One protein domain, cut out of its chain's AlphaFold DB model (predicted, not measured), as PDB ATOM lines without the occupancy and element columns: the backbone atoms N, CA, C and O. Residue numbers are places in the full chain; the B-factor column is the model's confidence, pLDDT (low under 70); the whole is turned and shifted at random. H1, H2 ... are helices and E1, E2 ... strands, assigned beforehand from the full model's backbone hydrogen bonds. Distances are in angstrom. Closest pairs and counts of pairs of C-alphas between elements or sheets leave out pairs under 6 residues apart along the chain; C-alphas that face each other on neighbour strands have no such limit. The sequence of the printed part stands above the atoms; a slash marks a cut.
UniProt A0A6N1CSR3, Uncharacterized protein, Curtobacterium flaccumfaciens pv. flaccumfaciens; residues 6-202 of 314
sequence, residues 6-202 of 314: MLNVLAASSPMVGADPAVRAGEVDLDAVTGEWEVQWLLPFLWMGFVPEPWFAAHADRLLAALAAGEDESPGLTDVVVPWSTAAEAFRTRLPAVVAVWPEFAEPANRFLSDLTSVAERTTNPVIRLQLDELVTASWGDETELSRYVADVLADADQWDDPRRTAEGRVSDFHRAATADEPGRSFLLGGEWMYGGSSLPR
ATOM      1  N   MET A   6     121.870  97.626 174.977       69.19
ATOM      2  CA  MET A   6     123.132  98.350 174.946       69.19
ATOM      3  C   MET A   6     123.048  99.532 175.904       69.19
ATOM      4  O   MET A   6     122.189 100.409 175.788       69.19
ATOM      5  N   LEU A   7     123.937  99.532 176.895       71.19
ATOM      6  CA  LEU A   7     124.125 100.656 177.801       71.19
ATOM      7  C   LEU A   7     125.329 101.457 177.325       71.19
ATOM      8  O   LEU A   7     126.407 100.895 177.157       71.19
ATOM      9  N   ASN A   8     125.161 102.766 177.181       76.19
ATOM     10  CA  ASN A   8     126.223 103.679 176.790       76.19
ATOM     11  C   ASN A   8     126.446 104.762 177.844       76.19
ATOM     12  O   ASN A   8     125.491 105.291 178.415       76.19
ATOM     13  N   VAL A   9     127.705 105.143 178.037       70.06
ATOM     14  CA  VAL A   9     128.081 106.417 178.662       70.06
ATOM     15  C   VAL A   9     128.534 107.350 177.547       70.06
ATOM     16  O   VAL A   9     129.356 106.978 176.711       70.06
ATOM     17  N   LEU A  10     127.948 108.542 177.511       72.94
ATOM     18  CA  LEU A  10     128.134 109.543 176.467       72.94
ATOM     19  C   LEU A  10     128.596 110.867 177.078       72.94
ATOM     20  O   LEU A  10     128.250 111.183 178.221       72.94
ATOM     21  N   ALA A  11     129.329 111.655 176.295       70.50
ATOM     22  CA  ALA A  11     129.611 113.053 176.609       70.50
ATOM     23  C   ALA A  11     128.516 113.963 176.034       70.50
ATOM     24  O   ALA A  11     128.248 113.911 174.833       70.50
ATOM     25  N   ALA A  12     127.907 114.800 176.877       73.44
ATOM     26  CA  ALA A  12     126.998 115.855 176.434       73.44
ATOM     27  C   ALA A  12     127.732 117.198 176.293       73.44
ATOM     28  O   ALA A  12     128.572 117.560 177.128       73.44
ATOM     29  N   SER A  13     127.369 117.994 175.289       74.69
ATOM     30  CA  SER A  13     128.001 119.306 175.078       74.69
ATOM     31  C   SER A  13     127.674 120.327 176.178       74.69
ATOM     32  O   SER A  13     128.419 121.288 176.376       74.69
ATOM     33  N   SER A  14     126.606 120.102 176.955       77.19
ATOM     34  CA  SER A  14     126.205 120.935 178.099       77.19
ATOM     35  C   SER A  14     125.814 120.103 179.333       77.19
ATOM     36  O   SER A  14     125.318 118.985 179.186       77.19
ATOM     37  N   PRO A  15     125.987 120.630 180.566       78.56
ATOM     38  CA  PRO A  15     125.544 119.950 181.783       78.56
ATOM     39  C   PRO A  15     124.021 119.758 181.820       78.56
ATOM     40  O   PRO A  15     123.268 120.713 181.651       78.56
ATOM     41  N   MET A  16     123.569 118.542 182.134       78.12
ATOM     42  CA  MET A  16     122.145 118.184 182.236       78.12
ATOM     43  C   MET A  16     121.623 118.175 183.689       78.12
ATOM     44  O   MET A  16     120.833 117.317 184.084       78.12
ATOM     45  N   VAL A  17     122.094 119.096 184.534       72.69
ATOM     46  CA  VAL A  17     121.679 119.155 185.949       72.69
ATOM     47  C   VAL A  17     120.195 119.515 186.042       72.69
ATOM     48  O   VAL A  17     119.777 120.538 185.508       72.69
ATOM     49  N   GLY A  18     119.408 118.693 186.745       71.50
ATOM     50  CA  GLY A  18     117.962 118.900 186.876       71.50
ATOM     51  C   GLY A  18     117.193 118.694 185.568       71.50
ATOM     52  O   GLY A  18     116.153 119.320 185.386       71.50
ATOM     53  N   ALA A  19     117.721 117.869 184.657       78.19
ATOM     54  CA  ALA A  19     117.079 117.580 183.382       78.19
ATOM     55  C   ALA A  19     115.649 117.056 183.548       78.19
ATOM     56  O   ALA A  19     115.352 116.288 184.465       78.19
ATOM     57  N   ASP A  20     114.800 117.462 182.608       82.81
ATOM     58  CA  ASP A  20     113.436 116.971 182.476       82.81
ATOM     59  C   ASP A  20     113.454 115.469 182.120       82.81
ATOM     60  O   ASP A  20     114.115 115.095 181.145       82.81
ATOM     61  N   PRO A  21     112.739 114.604 182.865       85.00
ATOM     62  CA  PRO A  21     112.559 113.197 182.508       85.00
ATOM     63  C   PRO A  21     112.028 112.961 181.088       85.00
ATOM     64  O   PRO A  21     112.273 111.901 180.514       85.00
ATOM     65  N   ALA A  22     111.326 113.938 180.507       81.75
ATOM     66  CA  ALA A  22     110.780 113.862 179.156       81.75
ATOM     67  C   ALA A  22     111.807 114.095 178.034       81.75
ATOM     68  O   ALA A  22     111.465 113.905 176.861       81.75
ATOM     69  N   VAL A  23     113.050 114.479 178.361       81.44
ATOM     70  CA  VAL A  23     114.088 114.763 177.359       81.44
ATOM     71  C   VAL A  23     114.313 113.565 176.431       81.44
ATOM     72  O   VAL A  23     114.448 112.412 176.860       81.44
ATOM     73  N   ARG A  24     114.329 113.827 175.122       80.62
ATOM     74  CA  ARG A  24     114.548 112.793 174.103       80.62
ATOM     75  C   ARG A  24     116.033 112.633 173.812       80.62
ATOM     76  O   ARG A  24     116.784 113.603 173.823       80.62
ATOM     77  N   ALA A  25     116.455 111.424 173.445       72.88
ATOM     78  CA  ALA A  25     117.854 111.183 173.087       72.88
ATOM     79  C   ALA A  25     118.330 112.059 171.915       72.88
ATOM     80  O   ALA A  25     119.467 112.511 171.914       72.88
ATOM     81  N   GLY A  26     117.447 112.334 170.947       69.50
ATOM     82  CA  GLY A  26     117.740 113.203 169.801       69.50
ATOM     83  C   GLY A  26     117.750 114.705 170.109       69.50
ATOM     84  O   GLY A  26     118.099 115.488 169.233       69.50
ATOM     85  N   GLU A  27     117.356 115.115 171.317       71.31
ATOM     86  CA  GLU A  27     117.382 116.516 171.770       71.31
ATOM     87  C   GLU A  27     118.656 116.850 172.553       71.31
ATOM     88  O   GLU A  27     118.943 118.021 172.804       71.31
ATOM     89  N   VAL A  28     119.426 115.830 172.937       64.12
ATOM     90  CA  VAL A  28     120.718 116.000 173.593       64.12
ATOM     91  C   VAL A  28     121.804 115.972 172.527       64.12
ATOM     92  O   VAL A  28     121.891 115.042 171.727       64.12
ATOM     93  N   ASP A  29     122.651 116.994 172.531       67.56
ATOM     94  CA  ASP A  29     123.850 117.039 171.703       67.56
ATOM     95  C   ASP A  29     124.914 116.113 172.316       67.56
ATOM     96  O   ASP A  29     125.592 116.453 173.294       67.56
ATOM     97  N   LEU A  30     124.931 114.882 171.804       64.69
ATOM     98  CA  LEU A  30     125.728 113.759 172.282       64.69
ATOM     99  C   LEU A  30     126.903 113.552 171.323       64.69
ATOM    100  O   LEU A  30     126.703 113.141 170.182       64.69
ATOM    101  N   ASP A  31     128.121 113.811 171.797       56.59
ATOM    102  CA  ASP A  31     129.327 113.775 170.960       56.59
ATOM    103  C   ASP A  31     129.772 112.337 170.657       56.59
ATOM    104  O   ASP A  31     129.686 111.842 169.532       56.59
ATOM    105  N   ALA A  32     130.315 111.668 171.677       61.62
ATOM    106  CA  ALA A  32     131.040 110.415 171.533       61.62
ATOM    107  C   ALA A  32     130.634 109.420 172.619       61.62
ATOM    108  O   ALA A  32     130.502 109.770 173.795       61.62
ATOM    109  N   VAL A  33     130.489 108.159 172.209       59.09
ATOM    110  CA  VAL A  33     130.371 107.025 173.124       59.09
ATOM    111  C   VAL A  33     131.707 106.847 173.831       59.09
ATOM    112  O   VAL A  33     132.718 106.546 173.197       59.09
ATOM    113  N   THR A  34     131.722 107.063 175.143       57.28
ATOM    114  CA  THR A  34     132.914 106.886 175.980       57.28
ATOM    115  C   THR A  34     132.935 105.531 176.672       57.28
ATOM    116  O   THR A  34     134.001 105.089 177.086       57.28
ATOM    117  N   GLY A  35     131.795 104.842 176.745       57.69
ATOM    118  CA  GLY A  35     131.701 103.454 177.180       57.69
ATOM    119  C   GLY A  35     130.451 102.776 176.655       57.69
ATOM    120  O   GLY A  35     129.424 103.430 176.511       57.69
ATOM    121  N   GLU A  36     130.553 101.475 176.410       65.75
ATOM    122  CA  GLU A  36     129.498 100.643 175.836       65.75
ATOM    123  C   GLU A  36     129.512  99.276 176.523       65.75
ATOM    124  O   GLU A  36     130.584  98.681 176.680       65.75
ATOM    125  N   TRP A  37     128.339  98.797 176.938       67.44
ATOM    126  CA  TRP A  37     128.148  97.499 177.576       67.44
ATOM    127  C   TRP A  37     127.025  96.731 176.894       67.44
ATOM    128  O   TRP A  37     125.894  97.211 176.834       67.44
ATOM    129  N   GLU A  38     127.332  95.508 176.458       65.06
ATOM    130  CA  GLU A  38     126.323  94.533 176.047       65.06
ATOM    131  C   GLU A  38     125.738  93.839 177.282       65.06
ATOM    132  O   GLU A  38     126.454  93.296 178.133       65.06
ATOM    133  N   VAL A  39     124.416  93.880 177.387       63.41
ATOM    134  CA  VAL A  39     123.666  93.543 178.593       63.41
ATOM    135  C   VAL A  39     123.009  92.172 178.437       63.41
ATOM    136  O   VAL A  39     122.114  92.006 177.615       63.41
ATOM    137  N   GLN A  40     123.412  91.186 179.250       61.91
ATOM    138  CA  GLN A  40     122.799  89.848 179.274       61.91
ATOM    139  C   GLN A  40     122.397  89.408 180.697       61.91
ATOM    140  O   GLN A  40     123.113  89.655 181.669       61.91
ATOM    141  N   TRP A  41     121.252  88.722 180.802       64.38
ATOM    142  CA  TRP A  41     120.711  88.040 181.996       64.38
ATOM    143  C   TRP A  41     120.512  88.888 183.267       64.38
ATOM    144  O   TRP A  41     119.424  89.436 183.441       64.38
ATOM    145  N   LEU A  42     121.524  89.019 184.134       69.12
ATOM    146  CA  LEU A  42     121.489  89.871 185.335       69.12
ATOM    147  C   LEU A  42     121.703  91.349 185.010       69.12
ATOM    148  O   LEU A  42     121.099  92.210 185.645       69.12
ATOM    149  N   LEU A  43     122.535  91.661 184.014       68.38
ATOM    150  CA  LEU A  43     122.785  93.046 183.628       68.38
ATOM    151  C   LEU A  43     121.500  93.791 183.200       68.38
ATOM    152  O   LEU A  43     121.378  94.959 183.568       68.38
ATOM    153  N   PRO A  44     120.515  93.148 182.519       71.50
ATOM    154  CA  PRO A  44     119.173  93.679 182.313       71.50
ATOM    155  C   PRO A  44     118.525  94.201 183.597       71.50
ATOM    156  O   PRO A  44     117.963  95.283 183.637       71.50
ATOM    157  N   PHE A  45     118.634  93.453 184.688       76.94
ATOM    158  CA  PHE A  45     118.095  93.911 185.957       76.94
ATOM    159  C   PHE A  45     118.898  95.085 186.524       76.94
ATOM    160  O   PHE A  45     118.320  96.047 187.019       76.94
ATOM    161  N   LEU A  46     120.230  95.043 186.424       80.88
ATOM    162  CA  LEU A  46     121.093  96.087 186.973       80.88
ATOM    163  C   LEU A  46     120.916  97.449 186.287       80.88
ATOM    164  O   LEU A  46     120.945  98.468 186.971       80.88
ATOM    165  N   TRP A  47     120.705  97.514 184.969       81.75
ATOM    166  CA  TRP A  47     120.532  98.817 184.312       81.75
ATOM    167  C   TRP A  47     119.259  99.543 184.745       81.75
ATOM    168  O   TRP A  47     119.267 100.771 184.825       81.75
ATOM    169  N   MET A  48     118.194  98.806 185.086       84.06
ATOM    170  CA  MET A  48     116.949  99.410 185.567       84.06
ATOM    171  C   MET A  48     117.170 100.225 186.846       84.06
ATOM    172  O   MET A  48     116.544 101.267 187.027       84.06
ATOM    173  N   GLY A  49     118.157  99.851 187.667       87.00
ATOM    174  CA  GLY A  49     118.548 100.620 188.851       87.00
ATOM    175  C   GLY A  49     119.115 102.014 188.560       87.00
ATOM    176  O   GLY A  49     119.109 102.870 189.443       87.00
ATOM    177  N   PHE A  50     119.596 102.272 187.338       89.00
ATOM    178  CA  PHE A  50     120.113 103.587 186.933       89.00
ATOM    179  C   PHE A  50     119.029 104.538 186.430       89.00
ATOM    180  O   PHE A  50     119.272 105.742 186.344       89.00
ATOM    181  N   VAL A  51     117.843 104.032 186.104       90.19
ATOM    182  CA  VAL A  51     116.747 104.841 185.573       90.19
ATOM    183  C   VAL A  51     115.770 105.141 186.704       90.19
ATOM    184  O   VAL A  51     115.284 104.225 187.370       90.19
ATOM    185  N   PRO A  52     115.518 106.415 187.031       89.50
ATOM    186  CA  PRO A  52     114.470 106.775 187.980       89.50
ATOM    187  C   PRO A  52     113.076 106.539 187.392       89.50
ATOM    188  O   PRO A  52     112.875 106.730 186.195       89.50
ATOM    189  N   GLU A  53     112.105 106.205 188.243       87.69
ATOM    190  CA  GLU A  53     110.699 106.001 187.858       87.69
ATOM    191  C   GLU A  53     110.146 107.114 186.935       87.69
ATOM    192  O   GLU A  53     109.581 106.773 185.893       87.69
ATOM    193  N   PRO A  54     110.383 108.425 187.184       89.19
ATOM    194  CA  PRO A  54     109.902 109.470 186.275       89.19
ATOM    195  C   PRO A  54     110.409 109.351 184.830       89.19
ATOM    196  O   PRO A  54     109.694 109.726 183.906       89.19
ATOM    197  N   TRP A  55     111.622 108.826 184.614       91.31
ATOM    198  CA  TRP A  55     112.176 108.614 183.271       91.31
ATOM    199  C   TRP A  55     111.533 107.410 182.584       91.31
ATOM    200  O   TRP A  55     111.291 107.458 181.380       91.31
ATOM    201  N   PHE A  56     111.216 106.350 183.334       87.69
ATOM    202  CA  PHE A  56     110.464 105.217 182.795       87.69
ATOM    203  C   PHE A  56     109.032 105.606 182.420       87.69
ATOM    204  O   PHE A  56     108.575 105.249 181.336       87.69
ATOM    205  N   ALA A  57     108.351 106.380 183.271       88.75
ATOM    206  CA  ALA A  57     107.009 106.881 182.987       88.75
ATOM    207  C   ALA A  57     106.996 107.779 181.739       88.75
ATOM    208  O   ALA A  57     106.219 107.547 180.816       88.75
ATOM    209  N   ALA A  58     107.925 108.738 181.650       90.31
ATOM    210  CA  ALA A  58     108.037 109.610 180.482       90.31
ATOM    211  C   ALA A  58     108.376 108.840 179.194       90.31
ATOM    212  O   ALA A  58     107.877 109.169 178.115       90.31
ATOM    213  N   HIS A  59     109.202 107.794 179.292       89.25
ATOM    214  CA  HIS A  59     109.494 106.905 178.171       89.25
ATOM    215  C   HIS A  59     108.247 106.144 177.701       89.25
ATOM    216  O   HIS A  59     107.958 106.142 176.505       89.25
ATOM    217  N   ALA A  60     107.488 105.556 178.629       87.50
ATOM    218  CA  ALA A  60     106.240 104.854 178.340       87.50
ATOM    219  C   ALA A  60     105.214 105.765 177.644       87.50
ATOM    220  O   ALA A  60     104.710 105.424 176.571       87.50
ATOM    221  N   ASP A  61     104.974 106.953 178.208       89.69
ATOM    222  CA  ASP A  61     104.056 107.948 177.645       89.69
ATOM    223  C   ASP A  61     104.471 108.351 176.224       89.69
ATOM    224  O   ASP A  61     103.635 108.449 175.324       89.69
ATOM    225  N   ARG A  62     105.778 108.533 175.994       89.94
ATOM    226  CA  ARG A  62     106.332 108.882 174.682       89.94
ATOM    227  C   ARG A  62     106.118 107.782 173.645       89.94
ATOM    228  O   ARG A  62     105.736 108.105 172.522       89.94
ATOM    229  N   LEU A  63     106.353 106.514 173.993       87.25
ATOM    230  CA  LEU A  63     106.148 105.388 173.073       87.25
ATOM    231  C   LEU A  63     104.676 105.240 172.678       87.25
ATOM    232  O   LEU A  63     104.368 105.111 171.494       87.25
ATOM    233  N   LEU A  64     103.766 105.304 173.655       86.69
ATOM    234  CA  LEU A  64     102.327 105.175 173.414       86.69
ATOM    235  C   LEU A  64     101.784 106.347 172.588       86.69
ATOM    236  O   LEU A  64     101.006 106.138 171.657       86.69
ATOM    237  N   ALA A  65     102.227 107.575 172.880       88.88
ATOM    238  CA  ALA A  65     101.843 108.753 172.108       88.88
ATOM    239  C   ALA A  65     102.352 108.690 170.658       88.88
ATOM    240  O   ALA A  65     101.592 108.993 169.739       88.88
ATOM    241  N   ALA A  66     103.603 108.265 170.447       86.88
ATOM    242  CA  ALA A  66     104.187 108.118 169.114       86.88
ATOM    243  C   ALA A  66     103.466 107.044 168.286       86.88
ATOM    244  O   ALA A  66     103.145 107.281 167.120       86.88
ATOM    245  N   LEU A  67     103.128 105.905 168.903       85.38
ATOM    246  CA  LEU A  67     102.341 104.863 168.248       85.38
ATOM    247  C   LEU A  67     100.950 105.382 167.848       85.38
ATOM    248  O   LEU A  67     100.525 105.192 166.710       85.38
ATOM    249  N   ALA A  68     100.258 106.081 168.753       86.81
ATOM    250  CA  ALA A  68      98.941 106.657 168.480       86.81
ATOM    251  C   ALA A  68      98.972 107.727 167.371       86.81
ATOM    252  O   ALA A  68      98.002 107.877 166.624       86.81
ATOM    253  N   ALA A  69     100.082 108.460 167.253       87.94
ATOM    254  CA  ALA A  69     100.314 109.446 166.201       87.94
ATOM    255  C   ALA A  69     100.744 108.824 164.857       87.94
ATOM    256  O   ALA A  69     100.743 109.524 163.842       87.94
ATOM    257  N   GLY A  70     101.082 107.530 164.830       84.44
ATOM    258  CA  GLY A  70     101.616 106.851 163.649       84.44
ATOM    259  C   GLY A  70     103.019 107.326 163.264       84.44
ATOM    260  O   GLY A  70     103.341 107.352 162.077       84.44
ATOM    261  N   GLU A  71     103.822 107.754 164.243       84.81
ATOM    262  CA  GLU A  71     105.227 108.110 164.029       84.81
ATOM    263  C   GLU A  71     106.074 106.855 163.768       84.81
ATOM    264  O   GLU A  71     105.762 105.765 164.246       84.81
ATOM    265  N   ASP A  72     107.165 107.013 163.019       81.12
ATOM    266  CA  ASP A  72     108.152 105.949 162.837       81.12
ATOM    267  C   ASP A  72     109.069 105.848 164.064       81.12
ATOM    268  O   ASP A  72     109.379 106.845 164.725       81.12
ATOM    269  N   GLU A  73     109.546 104.637 164.352       74.81
ATOM    270  CA  GLU A  73     110.517 104.418 165.419       74.81
ATOM    271  C   GLU A  73     111.811 105.202 165.162       74.81
ATOM    272  O   GLU A  73     112.322 105.301 164.044       74.81
ATOM    273  N   SER A  74     112.357 105.790 166.222       77.31
ATOM    274  CA  SER A  74     113.644 106.471 166.165       77.31
ATOM    275  C   SER A  74     114.324 106.438 167.529       77.31
ATOM    276  O   SER A  74     113.628 106.401 168.547       77.31
ATOM    277  N   PRO A  75     115.662 106.564 167.589       73.69
ATOM    278  CA  PRO A  75     116.387 106.619 168.857       73.69
ATOM    279  C   PRO A  75     115.880 107.703 169.817       73.69
ATOM    280  O   PRO A  75     115.924 107.536 171.030       73.69
ATOM    281  N   GLY A  76     115.358 108.820 169.294       79.56
ATOM    282  CA  GLY A  76     114.763 109.878 170.117       79.56
ATOM    283  C   GLY A  76     113.487 109.448 170.851       79.56
ATOM    284  O   GLY A  76     113.155 110.028 171.884       79.56
ATOM    285  N   LEU A  77     112.789 108.435 170.341       81.12
ATOM    286  CA  LEU A  77     111.589 107.863 170.943       81.12
ATOM    287  C   LEU A  77     111.931 106.652 171.818       81.12
ATOM    288  O   LEU A  77     111.484 106.585 172.970       81.12
ATOM    289  N   THR A  78     112.748 105.739 171.290       81.12
ATOM    290  CA  THR A  78     113.041 104.432 171.893       81.12
ATOM    291  C   THR A  78     114.022 104.507 173.051       81.12
ATOM    292  O   THR A  78     113.900 103.727 173.986       81.12
ATOM    293  N   ASP A  79     114.960 105.451 173.044       85.81
ATOM    294  CA  ASP A  79     116.060 105.412 174.005       85.81
ATOM    295  C   ASP A  79     115.792 106.269 175.234       85.81
ATOM    296  O   ASP A  79     115.209 107.360 175.171       85.81
ATOM    297  N   VAL A  80     116.278 105.790 176.376       88.62
ATOM    298  CA  VAL A  80     116.199 106.512 177.648       88.62
ATOM    299  C   VAL A  80     117.550 107.135 177.946       88.62
ATOM    300  O   VAL A  80     118.584 106.469 177.884       88.62
ATOM    301  N   VAL A  81     117.539 108.425 178.273       89.62
ATOM    302  CA  VAL A  81     118.746 109.208 178.529       89.62
ATOM    303  C   VAL A  81     118.653 109.841 179.910       89.62
ATOM    304  O   VAL A  81     117.708 110.569 180.203       89.62
ATOM    305  N   VAL A  82     119.631 109.550 180.769       91.44
ATOM    306  CA  VAL A  82     119.649 109.986 182.170       91.44
ATOM    307  C   VAL A  82     120.999 110.635 182.489       91.44
ATOM    308  O   VAL A  82     122.040 110.018 182.247       91.44
ATOM    309  N   PRO A  83     121.036 111.848 183.070       91.75
ATOM    310  CA  PRO A  83     122.282 112.444 183.541       91.75
ATOM    311  C   PRO A  83     122.961 111.540 184.574       91.75
ATOM    312  O   PRO A  83     122.305 111.040 185.490       91.75
ATOM    313  N   TRP A  84     124.281 111.363 184.478       91.56
ATOM    314  CA  TRP A  84     125.012 110.456 185.371       91.56
ATOM    315  C   TRP A  84     124.843 110.806 186.852       91.56
ATOM    316  O   TRP A  84     124.720 109.906 187.675       91.56
ATOM    317  N   SER A  85     124.798 112.096 187.206       90.19
ATOM    318  CA  SER A  85     124.586 112.520 188.597       90.19
ATOM    319  C   SER A  85     123.290 111.946 189.170       90.19
ATOM    320  O   SER A  85     123.298 111.400 190.268       90.19
ATOM    321  N   THR A  86     122.213 112.009 188.387       93.19
ATOM    322  CA  THR A  86     120.901 111.470 188.744       93.19
ATOM    323  C   THR A  86     120.930 109.947 188.760       93.19
ATOM    324  O   THR A  86     120.518 109.346 189.747       93.19
ATOM    325  N   ALA A  87     121.465 109.319 187.711       92.12
ATOM    326  CA  ALA A  87     121.500 107.866 187.573       92.12
ATOM    327  C   ALA A  87     122.317 107.183 188.682       92.12
ATOM    328  O   ALA A  87     121.887 106.197 189.283       92.12
ATOM    329  N   ALA A  88     123.495 107.726 188.992       92.25
ATOM    330  CA  ALA A  88     124.385 107.172 190.001       92.25
ATOM    331  C   ALA A  88     123.828 107.337 191.420       92.25
ATOM    332  O   ALA A  88     124.025 106.455 192.255       92.25
ATOM    333  N   GLU A  89     123.158 108.455 191.710       92.88
ATOM    334  CA  GLU A  89     122.468 108.667 192.986       92.88
ATOM    335  C   GLU A  89     121.286 107.707 193.145       92.88
ATOM    336  O   GLU A  89     121.164 107.050 194.180       92.88
ATOM    337  N   ALA A  90     120.475 107.571 192.095       92.88
ATOM    338  CA  ALA A  90     119.380 106.616 192.003       92.88
ATOM    339  C   ALA A  90     119.827 105.191 192.361       92.88
ATOM    340  O   ALA A  90     119.293 104.590 193.296       92.88
ATOM    341  N   PHE A  91     120.846 104.691 191.660       93.50
ATOM    342  CA  PHE A  91     121.362 103.342 191.856       93.50
ATOM    343  C   PHE A  91     121.905 103.153 193.276       93.50
ATOM    344  O   PHE A  91     121.553 102.194 193.965       93.50
ATOM    345  N   ARG A  92     122.732 104.097 193.755       93.38
ATOM    346  CA  ARG A  92     123.335 104.044 195.098       93.38
ATOM    347  C   ARG A  92     122.298 104.049 196.215       93.38
ATOM    348  O   ARG A  92     122.497 103.368 197.217       93.38
ATOM    349  N   THR A  93     121.222 104.811 196.055       93.75
ATOM    350  CA  THR A  93     120.190 104.965 197.088       93.75
ATOM    351  C   THR A  93     119.310 103.724 197.201       93.75
ATOM    352  O   THR A  93     118.945 103.334 198.308       93.75
ATOM    353  N   ARG A  94     119.008 103.072 196.073       93.38
ATOM    354  CA  ARG A  94     118.143 101.884 196.013       93.38
ATOM    355  C   ARG A  94     118.867 100.579 196.345       93.38
ATOM    356  O   ARG A  94     118.278  99.672 196.934       93.38
ATOM    357  N   LEU A  95     120.160 100.491 196.020       92.69
ATOM    358  CA  LEU A  95     120.951  99.267 196.170       92.69
ATOM    359  C   LEU A  95     120.866  98.607 197.565       92.69
ATOM    360  O   LEU A  95     120.750  97.381 197.611       92.69
ATOM    361  N   PRO A  96     120.883  99.333 198.703       94.25
ATOM    362  CA  PRO A  96     120.775  98.705 200.020       94.25
ATOM    363  C   PRO A  96     119.495  97.883 200.220       94.25
ATOM    364  O   PRO A  96     119.558  96.804 200.810       94.25
ATOM    365  N   ALA A  97     118.350  98.358 199.716       92.00
ATOM    366  CA  ALA A  97     117.081  97.638 199.817       92.00
ATOM    367  C   ALA A  97     117.093  96.375 198.943       92.00
ATOM    368  O   ALA A  97     116.735  95.294 199.409       92.00
ATOM    369  N   VAL A  98     117.600  96.491 197.711       90.31
ATOM    370  CA  VAL A  98     117.768  95.362 196.780       90.31
ATOM    371  C   VAL A  98     118.673  94.288 197.389       90.31
ATOM    372  O   VAL A  98     118.322  93.111 197.389       90.31
ATOM    373  N   VAL A  99     119.807  94.680 197.976       90.50
ATOM    374  CA  VAL A  99     120.766  93.761 198.615       90.50
ATOM    375  C   VAL A  99     120.198  93.104 199.871       90.50
ATOM    376  O   VAL A  99     120.533  91.959 200.163       90.50
ATOM    377  N   ALA A 100     119.317  93.780 200.613       90.38
ATOM    378  CA  ALA A 100     118.641  93.159 201.750       90.38
ATOM    379  C   ALA A 100     117.753  91.977 201.315       90.38
ATOM    380  O   ALA A 100     117.620  90.996 202.051       90.38
ATOM    381  N   VAL A 101     117.175  92.051 200.114       88.88
ATOM    382  CA  VAL A 101     116.298  91.015 199.548       88.88
ATOM    383  C   VAL A 101     117.089  89.954 198.775       88.88
ATOM    384  O   VAL A 101     116.831  88.755 198.950       88.88
ATOM    385  N   TRP A 102     118.091  90.369 198.000       85.56
ATOM    386  CA  TRP A 102     118.994  89.517 197.216       85.56
ATOM    387  C   TRP A 102     120.464  89.827 197.547       85.56
ATOM    388  O   TRP A 102     121.132  90.554 196.805       85.56
ATOM    389  N   PRO A 103     121.004  89.289 198.657       84.81
ATOM    390  CA  PRO A 103     122.391  89.534 199.061       84.81
ATOM    391  C   PRO A 103     123.426  89.177 197.988       84.81
ATOM    392  O   PRO A 103     124.461  89.831 197.871       84.81
ATOM    393  N   GLU A 104     123.126  88.176 197.162       75.06
ATOM    394  CA  GLU A 104     123.937  87.734 196.028       75.06
ATOM    395  C   GLU A 104     124.123  88.805 194.934       75.06
ATOM    396  O   GLU A 104     125.024  88.682 194.102       75.06
ATOM    397  N   PHE A 105     123.319  89.876 194.937       82.00
ATOM    398  CA  PHE A 105     123.460  91.013 194.021       82.00
ATOM    399  C   PHE A 105     124.476  92.054 194.483       82.00
ATOM    400  O   PHE A 105     124.915  92.860 193.665       82.00
ATOM    401  N   ALA A 106     124.894  92.034 195.753       83.69
ATOM    402  CA  ALA A 106     125.756  93.070 196.314       83.69
ATOM    403  C   ALA A 106     127.069  93.228 195.539       83.69
ATOM    404  O   ALA A 106     127.411  94.328 195.110       83.69
ATOM    405  N   GLU A 107     127.807  92.138 195.340       78.88
ATOM    406  CA  GLU A 107     129.086  92.186 194.631       78.88
ATOM    407  C   GLU A 107     128.911  92.569 193.144       78.88
ATOM    408  O   GLU A 107     129.552  93.537 192.720       78.88
ATOM    409  N   PRO A 108     128.029  91.914 192.352       76.38
ATOM    410  CA  PRO A 108     127.785  92.308 190.963       76.38
ATOM    411  C   PRO A 108     127.376  93.775 190.797       76.38
ATOM    412  O   PRO A 108     127.937  94.478 189.958       76.38
ATOM    413  N   ALA A 109     126.431  94.256 191.607       82.31
ATOM    414  CA  ALA A 109     125.902  95.609 191.483       82.31
ATOM    415  C   ALA A 109     126.951  96.676 191.828       82.31
ATOM    416  O   ALA A 109     127.073  97.671 191.115       82.31
ATOM    417  N   ASN A 110     127.749  96.459 192.880       82.19
ATOM    418  CA  ASN A 110     128.824  97.385 193.247       82.19
ATOM    419  C   ASN A 110     129.932  97.426 192.191       82.19
ATOM    420  O   ASN A 110     130.445  98.501 191.881       82.19
ATOM    421  N   ARG A 111     130.280  96.275 191.606       77.50
ATOM    422  CA  ARG A 111     131.244  96.216 190.504       77.50
ATOM    423  C   ARG A 111     130.740  96.988 189.293       77.50
ATOM    424  O   ARG A 111     131.462  97.823 188.763       77.50
ATOM    425  N   PHE A 112     129.493  96.747 188.898       81.00
ATOM    426  CA  PHE A 112     128.901  97.420 187.750       81.00
ATOM    427  C   PHE A 112     128.854  98.939 187.938       81.00
ATOM    428  O   PHE A 112     129.268  99.694 187.059       81.00
ATOM    429  N   LEU A 113     128.439  99.389 189.127       84.19
ATOM    430  CA  LEU A 113     128.472 100.800 189.493       84.19
ATOM    431  C   LEU A 113     129.896 101.369 189.432       84.19
ATOM    432  O   LEU A 113     130.081 102.470 188.919       84.19
ATOM    433  N   SER A 114     130.896 100.639 189.934       80.06
ATOM    434  CA  SER A 114     132.302 101.059 189.890       80.06
ATOM    435  C   SER A 114     132.812 101.210 188.454       80.06
ATOM    436  O   SER A 114     133.491 102.190 188.149       80.06
ATOM    437  N   ASP A 115     132.469 100.272 187.571       76.69
ATOM    438  CA  ASP A 115     132.867 100.303 186.161       76.69
ATOM    439  C   ASP A 115     132.287 101.537 185.459       76.69
ATOM    440  O   ASP A 115     133.021 102.305 184.832       76.69
ATOM    441  N   LEU A 116     130.983 101.778 185.628       78.56
ATOM    442  CA  LEU A 116     130.308 102.943 185.057       78.56
ATOM    443  C   LEU A 116     130.836 104.253 185.641       78.56
ATOM    444  O   LEU A 116     131.087 105.197 184.895       78.56
ATOM    445  N   THR A 117     131.082 104.293 186.954       79.38
ATOM    446  CA  THR A 117     131.668 105.461 187.631       79.38
ATOM    447  C   THR A 117     133.031 105.798 187.044       79.38
ATOM    448  O   THR A 117     133.274 106.947 186.688       79.38
ATOM    449  N   SER A 118     133.894 104.796 186.857       73.69
ATOM    450  CA  SER A 118     135.230 104.996 186.290       73.69
ATOM    451  C   SER A 118     135.192 105.617 184.891       73.69
ATOM    452  O   SER A 118     136.071 106.399 184.522       73.69
ATOM    453  N   VAL A 119     134.201 105.264 184.074       70.94
ATOM    454  CA  VAL A 119     134.031 105.829 182.726       70.94
ATOM    455  C   VAL A 119     133.422 107.226 182.801       70.94
ATOM    456  O   VAL A 119     133.929 108.155 182.168       70.94
ATOM    457  N   ALA A 120     132.387 107.401 183.622       73.44
ATOM    458  CA  ALA A 120     131.705 108.674 183.797       73.44
ATOM    459  C   ALA A 120     132.634 109.769 184.350       73.44
ATOM    460  O   ALA A 120     132.618 110.883 183.843       73.44
ATOM    461  N   GLU A 121     133.506 109.457 185.312       76.50
ATOM    462  CA  GLU A 121     134.482 110.409 185.875       76.50
ATOM    463  C   GLU A 121     135.492 110.936 184.844       76.50
ATOM    464  O   GLU A 121     136.042 112.024 185.008       76.50
ATOM    465  N   ARG A 122     135.737 110.177 183.770       70.94
ATOM    466  CA  ARG A 122     136.626 110.563 182.659       70.94
ATOM    467  C   ARG A 122     135.877 111.203 181.490       70.94
ATOM    468  O   ARG A 122     136.502 111.569 180.499       70.94
ATOM    469  N   THR A 123     134.558 111.326 181.598       67.44
ATOM    470  CA  THR A 123     133.675 111.826 180.546       67.44
ATOM    471  C   THR A 123     133.179 113.219 180.919       67.44
ATOM    472  O   THR A 123     132.729 113.457 182.037       67.44
ATOM    473  N   THR A 124     133.259 114.170 179.991       74.88
ATOM    474  CA  THR A 124     132.721 115.521 180.199       74.88
ATOM    475  C   THR A 124     131.194 115.485 180.147       74.88
ATOM    476  O   THR A 124     130.640 114.938 179.203       74.88
ATOM    477  N   ASN A 125     130.523 116.061 181.155       80.44
ATOM    478  CA  ASN A 125     129.059 116.037 181.315       80.44
ATOM    479  C   ASN A 125     128.462 114.640 181.035       80.44
ATOM    480  O   ASN A 125     127.745 114.464 180.049       80.44
ATOM    481  N   PRO A 126     128.790 113.633 181.861       79.06
ATOM    482  CA  PRO A 126     128.453 112.251 181.565       79.06
ATOM    483  C   PRO A 126     126.945 112.014 181.597       79.06
ATOM    484  O   PRO A 126     126.242 112.411 182.535       79.06
ATOM    485  N   VAL A 127     126.471 111.301 180.585       85.38
ATOM    486  CA  VAL A 127     125.077 110.907 180.419       85.38
ATOM    487  C   VAL A 127     125.019 109.412 180.142       85.38
ATOM    488  O   VAL A 127     125.806 108.888 179.358       85.38
ATOM    489  N   ILE A 128     124.082 108.724 180.785       87.88
ATOM    490  CA  ILE A 128     123.751 107.343 180.460       87.88
ATOM    491  C   ILE A 128     122.705 107.340 179.351       87.88
ATOM    492  O   ILE A 128     121.669 107.987 179.489       87.88
ATOM    493  N   ARG A 129     122.941 106.560 178.297       84.94
ATOM    494  CA  ARG A 129     121.934 106.205 177.295       84.94
ATOM    495  C   ARG A 129     121.679 104.709 177.329       84.94
ATOM    496  O   ARG A 129     122.606 103.912 177.225       84.94
ATOM    497  N   LEU A 130     120.412 104.353 177.404       85.38
ATOM    498  CA  LEU A 130     119.922 102.995 177.252       85.38
ATOM    499  C   LEU A 130     119.313 102.876 175.868       85.38
ATOM    500  O   LEU A 130     118.309 103.529 175.581       85.38
ATOM    501  N   GLN A 131     119.958 102.087 175.017       77.81
ATOM    502  CA  GLN A 131     119.456 101.771 173.689       77.81
ATOM    503  C   GLN A 131     118.471 100.620 173.815       77.81
ATOM    504  O   GLN A 131     118.845  99.500 174.171       77.81
ATOM    505  N   LEU A 132     117.203 100.945 173.594       76.44
ATOM    506  CA  LEU A 132     116.091 100.000 173.676       76.44
ATOM    507  C   LEU A 132     115.450  99.784 172.307       76.44
ATOM    508  O   LEU A 132     114.429  99.113 172.230       76.44
ATOM    509  N   ASP A 133     116.031 100.333 171.240       69.50
ATOM    510  CA  ASP A 133     115.547 100.211 169.868       69.50
ATOM    511  C   ASP A 133     115.281  98.750 169.494       69.50
ATOM    512  O   ASP A 133     114.142  98.414 169.197       69.50
ATOM    513  N   GLU A 134     116.249  97.844 169.657       64.88
ATOM    514  CA  GLU A 134     116.051  96.425 169.315       64.88
ATOM    515  C   GLU A 134     114.899  95.759 170.096       64.88
ATOM    516  O   GLU A 134     114.207  94.881 169.567       64.88
ATOM    517  N   LEU A 135     114.673  96.168 171.351       66.62
ATOM    518  CA  LEU A 135     113.591  95.642 172.188       66.62
ATOM    519  C   LEU A 135     112.231  96.250 171.834       66.62
ATOM    520  O   LEU A 135     111.226  95.536 171.803       66.62
ATOM    521  N   VAL A 136     112.200  97.555 171.567       70.38
ATOM    522  CA  VAL A 136     110.983  98.293 171.226       70.38
ATOM    523  C   VAL A 136     110.515  97.917 169.826       70.38
ATOM    524  O   VAL A 136     109.334  97.620 169.668       70.38
ATOM    525  N   THR A 137     111.417  97.816 168.845       71.44
ATOM    526  CA  THR A 137     111.112  97.407 167.463       71.44
ATOM    527  C   THR A 137     110.410  96.054 167.409       71.44
ATOM    528  O   THR A 137     109.485  95.860 166.625       71.44
ATOM    529  N   ALA A 138     110.792  95.113 168.279       66.31
ATOM    530  CA  ALA A 138     110.153  93.799 168.342       66.31
ATOM    531  C   ALA A 138     108.678  93.850 168.780       66.31
ATOM    532  O   ALA A 138     107.948  92.902 168.507       66.31
ATOM    533  N   SER A 139     108.268  94.930 169.450       69.69
ATOM    534  CA  SER A 139     106.898  95.174 169.921       69.69
ATOM    535  C   SER A 139     106.233  96.345 169.178       69.69
ATOM    536  O   SER A 139     105.131  96.761 169.533       69.69
ATOM    537  N   TRP A 140     106.914  96.926 168.182       71.31
ATOM    538  CA  TRP A 140     106.469  98.113 167.460       71.31
ATOM    539  C   TRP A 140     105.437  97.740 166.394       71.31
ATOM    540  O   TRP A 140     105.587  96.756 165.672       71.31
ATOM    541  N   GLY A 141     104.378  98.542 166.276       69.06
ATOM    542  CA  GLY A 141     103.295  98.321 165.310       69.06
ATOM    543  C   GLY A 141     102.098  97.510 165.825       69.06
ATOM    544  O   GLY A 141     101.085  97.455 165.129       69.06
ATOM    545  N   ASP A 142     102.160  96.951 167.039       78.25
ATOM    546  CA  ASP A 142     101.000  96.407 167.760       78.25
ATOM    547  C   ASP A 142     100.873  97.087 169.133       78.25
ATOM    548  O   ASP A 142     101.718  96.937 170.015       78.25
ATOM    549  N   GLU A 143      99.782  97.832 169.328       79.06
ATOM    550  CA  GLU A 143      99.481  98.540 170.580       79.06
ATOM    551  C   GLU A 143      99.418  97.602 171.792       79.06
ATOM    552  O   GLU A 143      99.843  97.967 172.891       79.06
ATOM    553  N   THR A 144      98.933  96.376 171.602       80.88
ATOM    554  CA  THR A 144      98.829  95.377 172.670       80.88
ATOM    555  C   THR A 144     100.203  94.841 173.058       80.88
ATOM    556  O   THR A 144     100.463  94.623 174.244       80.88
ATOM    557  N   GLU A 145     101.087  94.618 172.082       78.94
ATOM    558  CA  GLU A 145     102.452  94.148 172.341       78.94
ATOM    559  C   GLU A 145     103.302  95.246 172.976       78.94
ATOM    560  O   GLU A 145     103.950  94.990 173.993       78.94
ATOM    561  N   LEU A 146     103.215  96.481 172.471       76.69
ATOM    562  CA  LEU A 146     103.913  97.628 173.047       76.69
ATOM    563  C   LEU A 146     103.440  97.929 174.475       76.69
ATOM    564  O   LEU A 146     104.262  98.138 175.366       76.69
ATOM    565  N   SER A 147     102.128  97.879 174.728       76.88
ATOM    566  CA  SER A 147     101.576  98.066 176.079       76.88
ATOM    567  C   SER A 147     102.050  96.984 177.047       76.88
ATOM    568  O   SER A 147     102.329  97.273 178.210       76.88
ATOM    569  N   ARG A 148     102.170  95.733 176.580       77.44
ATOM    570  CA  ARG A 148     102.706  94.633 177.392       77.44
ATOM    571  C   ARG A 148     104.191  94.831 177.683       77.44
ATOM    572  O   ARG A 148     104.585  94.694 178.833       77.44
ATOM    573  N   TYR A 149     104.983  95.205 176.680       78.94
ATOM    574  CA  TYR A 149     106.399  95.531 176.859       78.94
ATOM    575  C   TYR A 149     106.597  96.632 177.910       78.94
ATOM    576  O   TYR A 149     107.381  96.461 178.841       78.94
ATOM    577  N   VAL A 150     105.843  97.731 177.801       79.44
ATOM    578  CA  VAL A 150     105.883  98.834 178.771       79.44
ATOM    579  C   VAL A 150     105.524  98.340 180.174       79.44
ATOM    580  O   VAL A 150     106.237  98.647 181.128       79.44
ATOM    581  N   ALA A 151     104.453  97.553 180.309       80.94
ATOM    582  CA  ALA A 151     104.036  97.008 181.598       80.94
ATOM    583  C   ALA A 151     105.103  96.092 182.223       80.94
ATOM    584  O   ALA A 151     105.355  96.195 183.421       80.94
ATOM    585  N   ASP A 152     105.753  95.245 181.421       77.94
ATOM    586  CA  ASP A 152     106.809  94.340 181.882       77.94
ATOM    587  C   ASP A 152     108.049  95.120 182.356       77.94
ATOM    588  O   ASP A 152     108.581  94.837 183.428       77.94
ATOM    589  N   VAL A 153     108.484  96.141 181.606       76.81
ATOM    590  CA  VAL A 153     109.625  96.994 181.994       76.81
ATOM    591  C   VAL A 153     109.329  97.766 183.278       76.81
ATOM    592  O   VAL A 153     110.182  97.828 184.160       76.81
ATOM    593  N   LEU A 154     108.124  98.327 183.416       80.25
ATOM    594  CA  LEU A 154     107.719  99.027 184.638       80.25
ATOM    595  C   LEU A 154     107.630  98.077 185.838       80.25
ATOM    596  O   LEU A 154     108.059  98.436 186.932       80.25
ATOM    597  N   ALA A 155     107.119  96.860 185.641       78.44
ATOM    598  CA  ALA A 155     107.044  95.853 186.695       78.44
ATOM    599  C   ALA A 155     108.433  95.374 187.149       78.44
ATOM    600  O   ALA A 155     108.652  95.160 188.343       78.44
ATOM    601  N   ASP A 156     109.377  95.224 186.220       78.06
ATOM    602  CA  ASP A 156     110.757  94.885 186.559       78.06
ATOM    603  C   ASP A 156     111.493  96.073 187.216       78.06
ATOM    604  O   ASP A 156     112.315  95.864 188.112       78.06
ATOM    605  N   ALA A 157     111.187  97.316 186.824       80.56
ATOM    606  CA  ALA A 157     111.724  98.521 187.457       80.56
ATOM    607  C   ALA A 157     111.211  98.709 188.898       80.56
ATOM    608  O   ALA A 157     112.005  99.065 189.767       80.56
ATOM    609  N   ASP A 158     109.943  98.375 189.184       84.12
ATOM    610  CA  ASP A 158     109.348  98.410 190.539       84.12
ATOM    611  C   ASP A 158     110.160  97.579 191.546       84.12
ATOM    612  O   ASP A 158     110.253  97.929 192.717       84.12
ATOM    613  N   GLN A 159     110.845  96.520 191.100       82.88
ATOM    614  CA  GLN A 159     111.707  95.700 191.963       82.88
ATOM    615  C   GLN A 159     112.949  96.438 192.493       82.88
ATOM    616  O   GLN A 159     113.600  95.942 193.416       82.88
ATOM    617  N   TRP A 160     113.315  97.582 191.912       86.81
ATOM    618  CA  TRP A 160     114.368  98.452 192.440       86.81
ATOM    619  C   TRP A 160     113.852  99.438 193.488       86.81
ATOM    620  O   TRP A 160     114.631  99.844 194.354       86.81
ATOM    621  N   ASP A 161     112.576  99.810 193.418       85.94
ATOM    622  CA  ASP A 161     111.949 100.771 194.328       85.94
ATOM    623  C   ASP A 161     111.290 100.069 195.529       85.94
ATOM    624  O   ASP A 161     111.453 100.507 196.671       85.94
ATOM    625  N   ASP A 162     110.643  98.923 195.305       87.62
ATOM    626  CA  ASP A 162     110.111  98.029 196.336       87.62
ATOM    627  C   ASP A 162     110.493  96.560 196.046       87.62
ATOM    628  O   ASP A 162     109.709  95.793 195.476       87.62
ATOM    629  N   PRO A 163     111.718  96.141 196.421       86.56
ATOM    630  CA  PRO A 163     112.231  94.806 196.131       86.56
ATOM    631  C   PRO A 163     111.433  93.713 196.853       86.56
ATOM    632  O   PRO A 163     111.334  93.700 198.084       86.56
ATOM    633  N   ARG A 164     110.902  92.731 196.112       83.06
ATOM    634  CA  ARG A 164     110.120  91.622 196.689       83.06
ATOM    635  C   ARG A 164     110.603  90.278 196.155       83.06
ATOM    636  O   ARG A 164     110.785  90.088 194.959       83.06
ATOM    637  N   ARG A 165     110.732  89.275 197.033       71.88
ATOM    638  CA  ARG A 165     110.978  87.891 196.585       71.88
ATOM    639  C   ARG A 165     109.705  87.301 195.985       71.88
ATOM    640  O   ARG A 165     108.836  86.832 196.717       71.88
ATOM    641  N   THR A 166     109.621  87.278 194.661       65.00
ATOM    642  CA  THR A 166     108.581  86.559 193.916       65.00
ATOM    643  C   THR A 166     109.141  85.277 193.291       65.00
ATOM    644  O   THR A 166     110.326  85.169 192.961       65.00
ATOM    645  N   ALA A 167     108.281  84.266 193.142       51.28
ATOM    646  CA  ALA A 167     108.657  82.974 192.561       51.28
ATOM    647  C   ALA A 167     108.882  83.030 191.035       51.28
ATOM    648  O   ALA A 167     109.483  82.116 190.471       51.28
ATOM    649  N   GLU A 168     108.429  84.099 190.380       58.69
ATOM    650  CA  GLU A 168     108.371  84.240 188.925       58.69
ATOM    651  C   GLU A 168     109.082  85.531 188.496       58.69
ATOM    652  O   GLU A 168     108.875  86.578 189.108       58.69
ATOM    653  N   GLY A 169     109.939  85.438 187.473       59.81
ATOM    654  CA  GLY A 169     110.718  86.563 186.946       59.81
ATOM    655  C   GLY A 169     112.134  86.178 186.502       59.81
ATOM    656  O   GLY A 169     112.654  85.116 186.854       59.81
ATOM    657  N   ARG A 170     112.782  87.065 185.731       61.19
ATOM    658  CA  ARG A 170     114.164  86.874 185.232       61.19
ATOM    659  C   ARG A 170     115.195  86.858 186.374       61.19
ATOM    660  O   ARG A 170     116.163  86.105 186.331       61.19
ATOM    661  N   VAL A 171     114.938  87.637 187.426       66.88
ATOM    662  CA  VAL A 171     115.731  87.710 188.669       66.88
ATOM    663  C   VAL A 171     115.634  86.420 189.494       66.88
ATOM    664  O   VAL A 171     116.609  85.981 190.109       66.88
ATOM    665  N   SER A 172     114.478  85.754 189.454       69.25
ATOM    666  CA  SER A 172     114.177  84.568 190.260       69.25
ATOM    667  C   SER A 172     114.998  83.339 189.852       69.25
ATOM    668  O   SER A 172     115.222  82.451 190.676       69.25
ATOM    669  N   ASP A 173     115.458  83.261 188.598       69.38
ATOM    670  CA  ASP A 173     116.347  82.189 188.125       69.38
ATOM    671  C   ASP A 173     117.777  82.340 188.655       69.38
ATOM    672  O   ASP A 173     118.372  81.346 189.080       69.38
ATOM    673  N   PHE A 174     118.320  83.565 188.676       68.81
ATOM    674  CA  PHE A 174     119.637  83.821 189.265       68.81
ATOM    675  C   PHE A 174     119.622  83.522 190.761       68.81
ATOM    676  O   PHE A 174     120.471  82.778 191.245       68.81
ATOM    677  N   HIS A 175     118.611  84.026 191.473       71.75
ATOM    678  CA  HIS A 175     118.431  83.763 192.899       71.75
ATOM    679  C   HIS A 175     118.383  82.259 193.205       71.75
ATOM    680  O   HIS A 175     119.063  81.777 194.114       71.75
ATOM    681  N   ARG A 176     117.615  81.489 192.419       73.88
ATOM    682  CA  ARG A 176     117.529  80.029 192.573       73.88
ATOM    683  C   ARG A 176     118.877  79.350 192.354       73.88
ATOM    684  O   ARG A 176     119.239  78.498 193.158       73.88
ATOM    685  N   ALA A 177     119.616  79.734 191.315       66.81
ATOM    686  CA  ALA A 177     120.945  79.189 191.042       66.81
ATOM    687  C   ALA A 177     121.956  79.533 192.152       66.81
ATOM    688  O   ALA A 177     122.715  78.667 192.584       66.81
ATOM    689  N   ALA A 178     121.927  80.771 192.655       67.75
ATOM    690  CA  ALA A 178     122.796  81.225 193.738       67.75
ATOM    691  C   ALA A 178     122.488  80.496 195.052       67.75
ATOM    692  O   ALA A 178     123.392  80.007 195.722       67.75
ATOM    693  N   THR A 179     121.205  80.353 195.391       72.88
ATOM    694  CA  THR A 179     120.756  79.675 196.619       72.88
ATOM    695  C   THR A 179     120.999  78.164 196.571       72.88
ATOM    696  O   THR A 179     121.227  77.544 197.606       72.88
ATOM    697  N   ALA A 180     120.963  77.565 195.378       75.25
ATOM    698  CA  ALA A 180     121.258  76.151 195.165       75.25
ATOM    699  C   ALA A 180     122.767  75.836 195.089       75.25
ATOM    700  O   ALA A 180     123.115  74.681 194.854       75.25
ATOM    701  N   ASP A 181     123.644  76.834 195.281       66.19
ATOM    702  CA  ASP A 181     125.103  76.714 195.137       66.19
ATOM    703  C   ASP A 181     125.503  76.095 193.783       66.19
ATOM    704  O   ASP A 181     126.301  75.163 193.690       66.19
ATOM    705  N   GLU A 182     124.892  76.595 192.700       59.00
ATOM    706  CA  GLU A 182     125.180  76.188 191.321       59.00
ATOM    707  C   GLU A 182     126.116  77.218 190.648       59.00
ATOM    708  O   GLU A 182     125.664  77.996 189.800       59.00
ATOM    709  N   PRO A 183     127.429  77.260 190.960       54.81
ATOM    710  CA  PRO A 183     128.320  78.352 190.553       54.81
ATOM    711  C   PRO A 183     128.402  78.529 189.036       54.81
ATOM    712  O   PRO A 183     128.437  79.655 188.553       54.81
ATOM    713  N   GLY A 184     128.354  77.438 188.263       52.62
ATOM    714  CA  GLY A 184     128.336  77.512 186.798       52.62
ATOM    715  C   GLY A 184     127.065  78.162 186.239       52.62
ATOM    716  O   GLY A 184     127.129  78.916 185.272       52.62
ATOM    717  N   ARG A 185     125.906  77.922 186.860       57.31
ATOM    718  CA  ARG A 185     124.631  78.512 186.428       57.31
ATOM    719  C   ARG A 185     124.493  79.951 186.919       57.31
ATOM    720  O   ARG A 185     124.093  80.806 186.136       57.31
ATOM    721  N   SER A 186     124.895  80.233 188.156       58.03
ATOM    722  CA  SER A 186     124.980  81.591 188.705       58.03
ATOM    723  C   SER A 186     125.944  82.463 187.905       58.03
ATOM    724  O   SER A 186     125.655  83.626 187.654       58.03
ATOM    725  N   PHE A 187     127.060  81.904 187.432       58.75
ATOM    726  CA  PHE A 187     127.979  82.598 186.534       58.75
ATOM    727  C   PHE A 187     127.319  82.944 185.191       58.75
ATOM    728  O   PHE A 187     127.355  84.097 184.770       58.75
ATOM    729  N   LEU A 188     126.655  81.978 184.544       60.22
ATOM    730  CA  LEU A 188     125.972  82.208 183.264       60.22
ATOM    731  C   LEU A 188     124.832  83.230 183.375       60.22
ATOM    732  O   LEU A 188     124.686  84.070 182.489       60.22
ATOM    733  N   LEU A 189     124.050  83.163 184.457       59.06
ATOM    734  CA  LEU A 189     122.924  84.063 184.722       59.06
ATOM    735  C   LEU A 189     123.372  85.432 185.243       59.06
ATOM    736  O   LEU A 189     122.701  86.424 184.998       59.06
ATOM    737  N   GLY A 190     124.503  85.501 185.946       57.94
ATOM    738  CA  GLY A 190     125.107  86.757 186.387       57.94
ATOM    739  C   GLY A 190     125.636  87.598 185.230       57.94
ATOM    740  O   GLY A 190     125.803  88.805 185.385       57.94
ATOM    741  N   GLY A 191     125.862  86.963 184.077       56.03
ATOM    742  CA  GLY A 191     126.456  87.591 182.909       56.03
ATOM    743  C   GLY A 191     127.921  87.976 183.140       56.03
ATOM    744  O   GLY A 191     128.381  88.180 184.262       56.03
ATOM    745  N   GLU A 192     128.669  88.079 182.049       52.41
ATOM    746  CA  GLU A 192     129.856  88.929 182.005       52.41
ATOM    747  C   GLU A 192     129.462  90.131 181.158       52.41
ATOM    748  O   GLU A 192     128.914  89.948 180.070       52.41
ATOM    749  N   TRP A 193     129.693  91.344 181.654       57.62
ATOM    750  CA  TRP A 193     129.519  92.546 180.852       57.62
ATOM    751  C   TRP A 193     130.865  93.053 180.374       57.62
ATOM    752  O   TRP A 193     131.859  93.054 181.105       57.62
ATOM    753  N   MET A 194     130.898  93.456 179.110       50.47
ATOM    754  CA  MET A 194     132.117  93.874 178.439       50.47
ATOM    755  C   MET A 194     132.085  95.381 178.233       50.47
ATOM    756  O   MET A 194     131.152  95.875 177.617       50.47
ATOM    757  N   TYR A 195     133.108  96.093 178.705       43.16
ATOM    758  CA  TYR A 195     133.317  97.499 178.354       43.16
ATOM    759  C   TYR A 195     133.992  97.561 176.979       43.16
ATOM    760  O   TYR A 195     135.114  97.067 176.829       43.16
ATOM    761  N   GLY A 196     133.309  98.105 175.968       39.50
ATOM    762  CA  GLY A 196     133.835  98.206 174.598       39.50
ATOM    763  C   GLY A 196     134.254  96.852 174.002       39.50
ATOM    764  O   GLY A 196     135.247  96.774 173.279       39.50
ATOM    765  N   GLY A 197     133.566  95.766 174.382       36.66
ATOM    766  CA  GLY A 197     133.894  94.399 173.954       36.66
ATOM    767  C   GLY A 197     135.082  93.739 174.677       36.66
ATOM    768  O   GLY A 197     135.515  92.662 174.269       36.66
ATOM    769  N   SER A 198     135.616  94.338 175.749       30.05
ATOM    770  CA  SER A 198     136.625  93.713 176.618       30.05
ATOM    771  C   SER A 198     136.007  93.261 177.942       30.05
ATOM    772  O   SER A 198     135.438  94.069 178.678       30.05
ATOM    773  N   SER A 199     136.177  91.981 178.285       36.53
ATOM    774  CA  SER A 199     135.813  91.436 179.596       36.53
ATOM    775  C   SER A 199     136.588  92.154 180.701       36.53
ATOM    776  O   SER A 199     137.824  92.163 180.691       36.53
ATOM    777  N   LEU A 200     135.890  92.693 181.694       32.66
ATOM    778  CA  LEU A 200     136.483  92.864 183.014       32.66
ATOM    779  C   LEU A 200     136.422  91.479 183.689       32.66
ATOM    780  O   LEU A 200     135.318  90.981 183.903       32.66
ATOM    781  N   PRO A 201     137.555  90.809 183.984       35.62
ATOM    782  CA  PRO A 201     137.538  89.395 184.355       35.62
ATOM    783  C   PRO A 201     136.839  89.196 185.700       35.62
ATOM    784  O   PRO A 201     137.151  89.891 186.670       35.62
ATOM    785  N   ARG A 202     135.911  88.245 185.804       38.94
ATOM    786  CA  ARG A 202     135.831  87.467 187.045       38.94
ATOM    787  C   ARG A 202     137.028  86.523 187.048       38.94
ATOM    788  O   ARG A 202     137.427  86.044 185.989       38.94
TER     789      ARG A 202
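What this domain is: This is residues 6 to 202 of the 314 residues of an uncharacterized protein of Curtobacterium flaccumfaciens pv. flaccumfaciens (UniProt A0A6N1CSR3). A small, strongly twisted sheet of four strands has the short helix H1 and the helical hairpin of H4 and H5 over one face. H2 and H7, side by side and running opposite ways, make one end of the domain, and the hairpin of H8 and H9 makes the other, with H1 in the middle. The printed part has 197 residues, with nine named helices and four named strands in the order E1 E2 H1 H2 H3 E3 H4 H5 E4 H6 H7 H8 H9; the class is mixed, helices and strands. The sheet's order is E2 E1 E4 E3, all antiparallel. The whole is compact, with a radius of gyration of the C-alphas of 16.7 A and spans of 49 by 41 by 29 A.

How they stand to each other: E1, residues 6 to 12, forms a hairpin with E2, residues 30 to 39, with N 9 and O 35 within hydrogen-bond range at 2.9 A. H1, residues 42 to 48, is on the sheet at a height of 9.0 A. H2, residues 53 to 69, only grazes the sheet; its residues 59 to 66 alone touch H3, residues 75 to 78, closest at C-alphas 63 and 77, 6.3 A. E3, residues 80 to 83, is antiparallel to E4, residues 126 to 131, with N 82 and O 128 at 2.9 A; between E1 and E4, N 8 and O 129 are at 2.8 A. H4, residues 84 to 101, touches H5, residues 103 to 120, at a shallow tilt of 10 degrees, opposite ways, closest at C-alphas 99 and 106, 5.5 A. H1, H4 and H5 lie on the same face: two layers, helices on one face of a sheet. H6, residues 133 to 137, only just touches H3, with 3 pairs of C-alphas within 8 A, closest 78 and 133, 5.3 A. H7, residues 143 to 161, touches H2, closest at C-alphas 60 and 150, 6.0 A; its residues 156 to 160 alone touch H1, closest at C-alphas 48 and 157, 5.6 A. H8, residues 170 to 179, touches H9, residues 183 to 190, closest at C-alphas 177 and 186, 5.2 A. Every O i to N i+4 pair is within range in H2, H6 and H9, but 2 of 3 in H1, 12 of 14 in H4 and H5, 12 of 15 in H7 and 5 of 6 in H8; H3 is too short for one.

Where its parts are: E1 begins at C-alpha 6 (123.132, 98.350, 174.946). E2, 21.3 A long, bends by 68 degrees at residue 34. H2 measures 24.3 A, H4 25.6 A, H5 26.2 A and H7 26.9 A. H9 ends at C-alpha 190 (125.107, 86.757, 186.387).

The domain as a whole: The C-alphas farthest apart, of Ala 69 and Asp 181, are 50.2 A apart. The printed part has no cut; E1 to E2 is a long link of 17 residues. Mean pLDDT of the printed part is 75.3, with 58 residues under 70, among them 28 to 43 and 181 to 202.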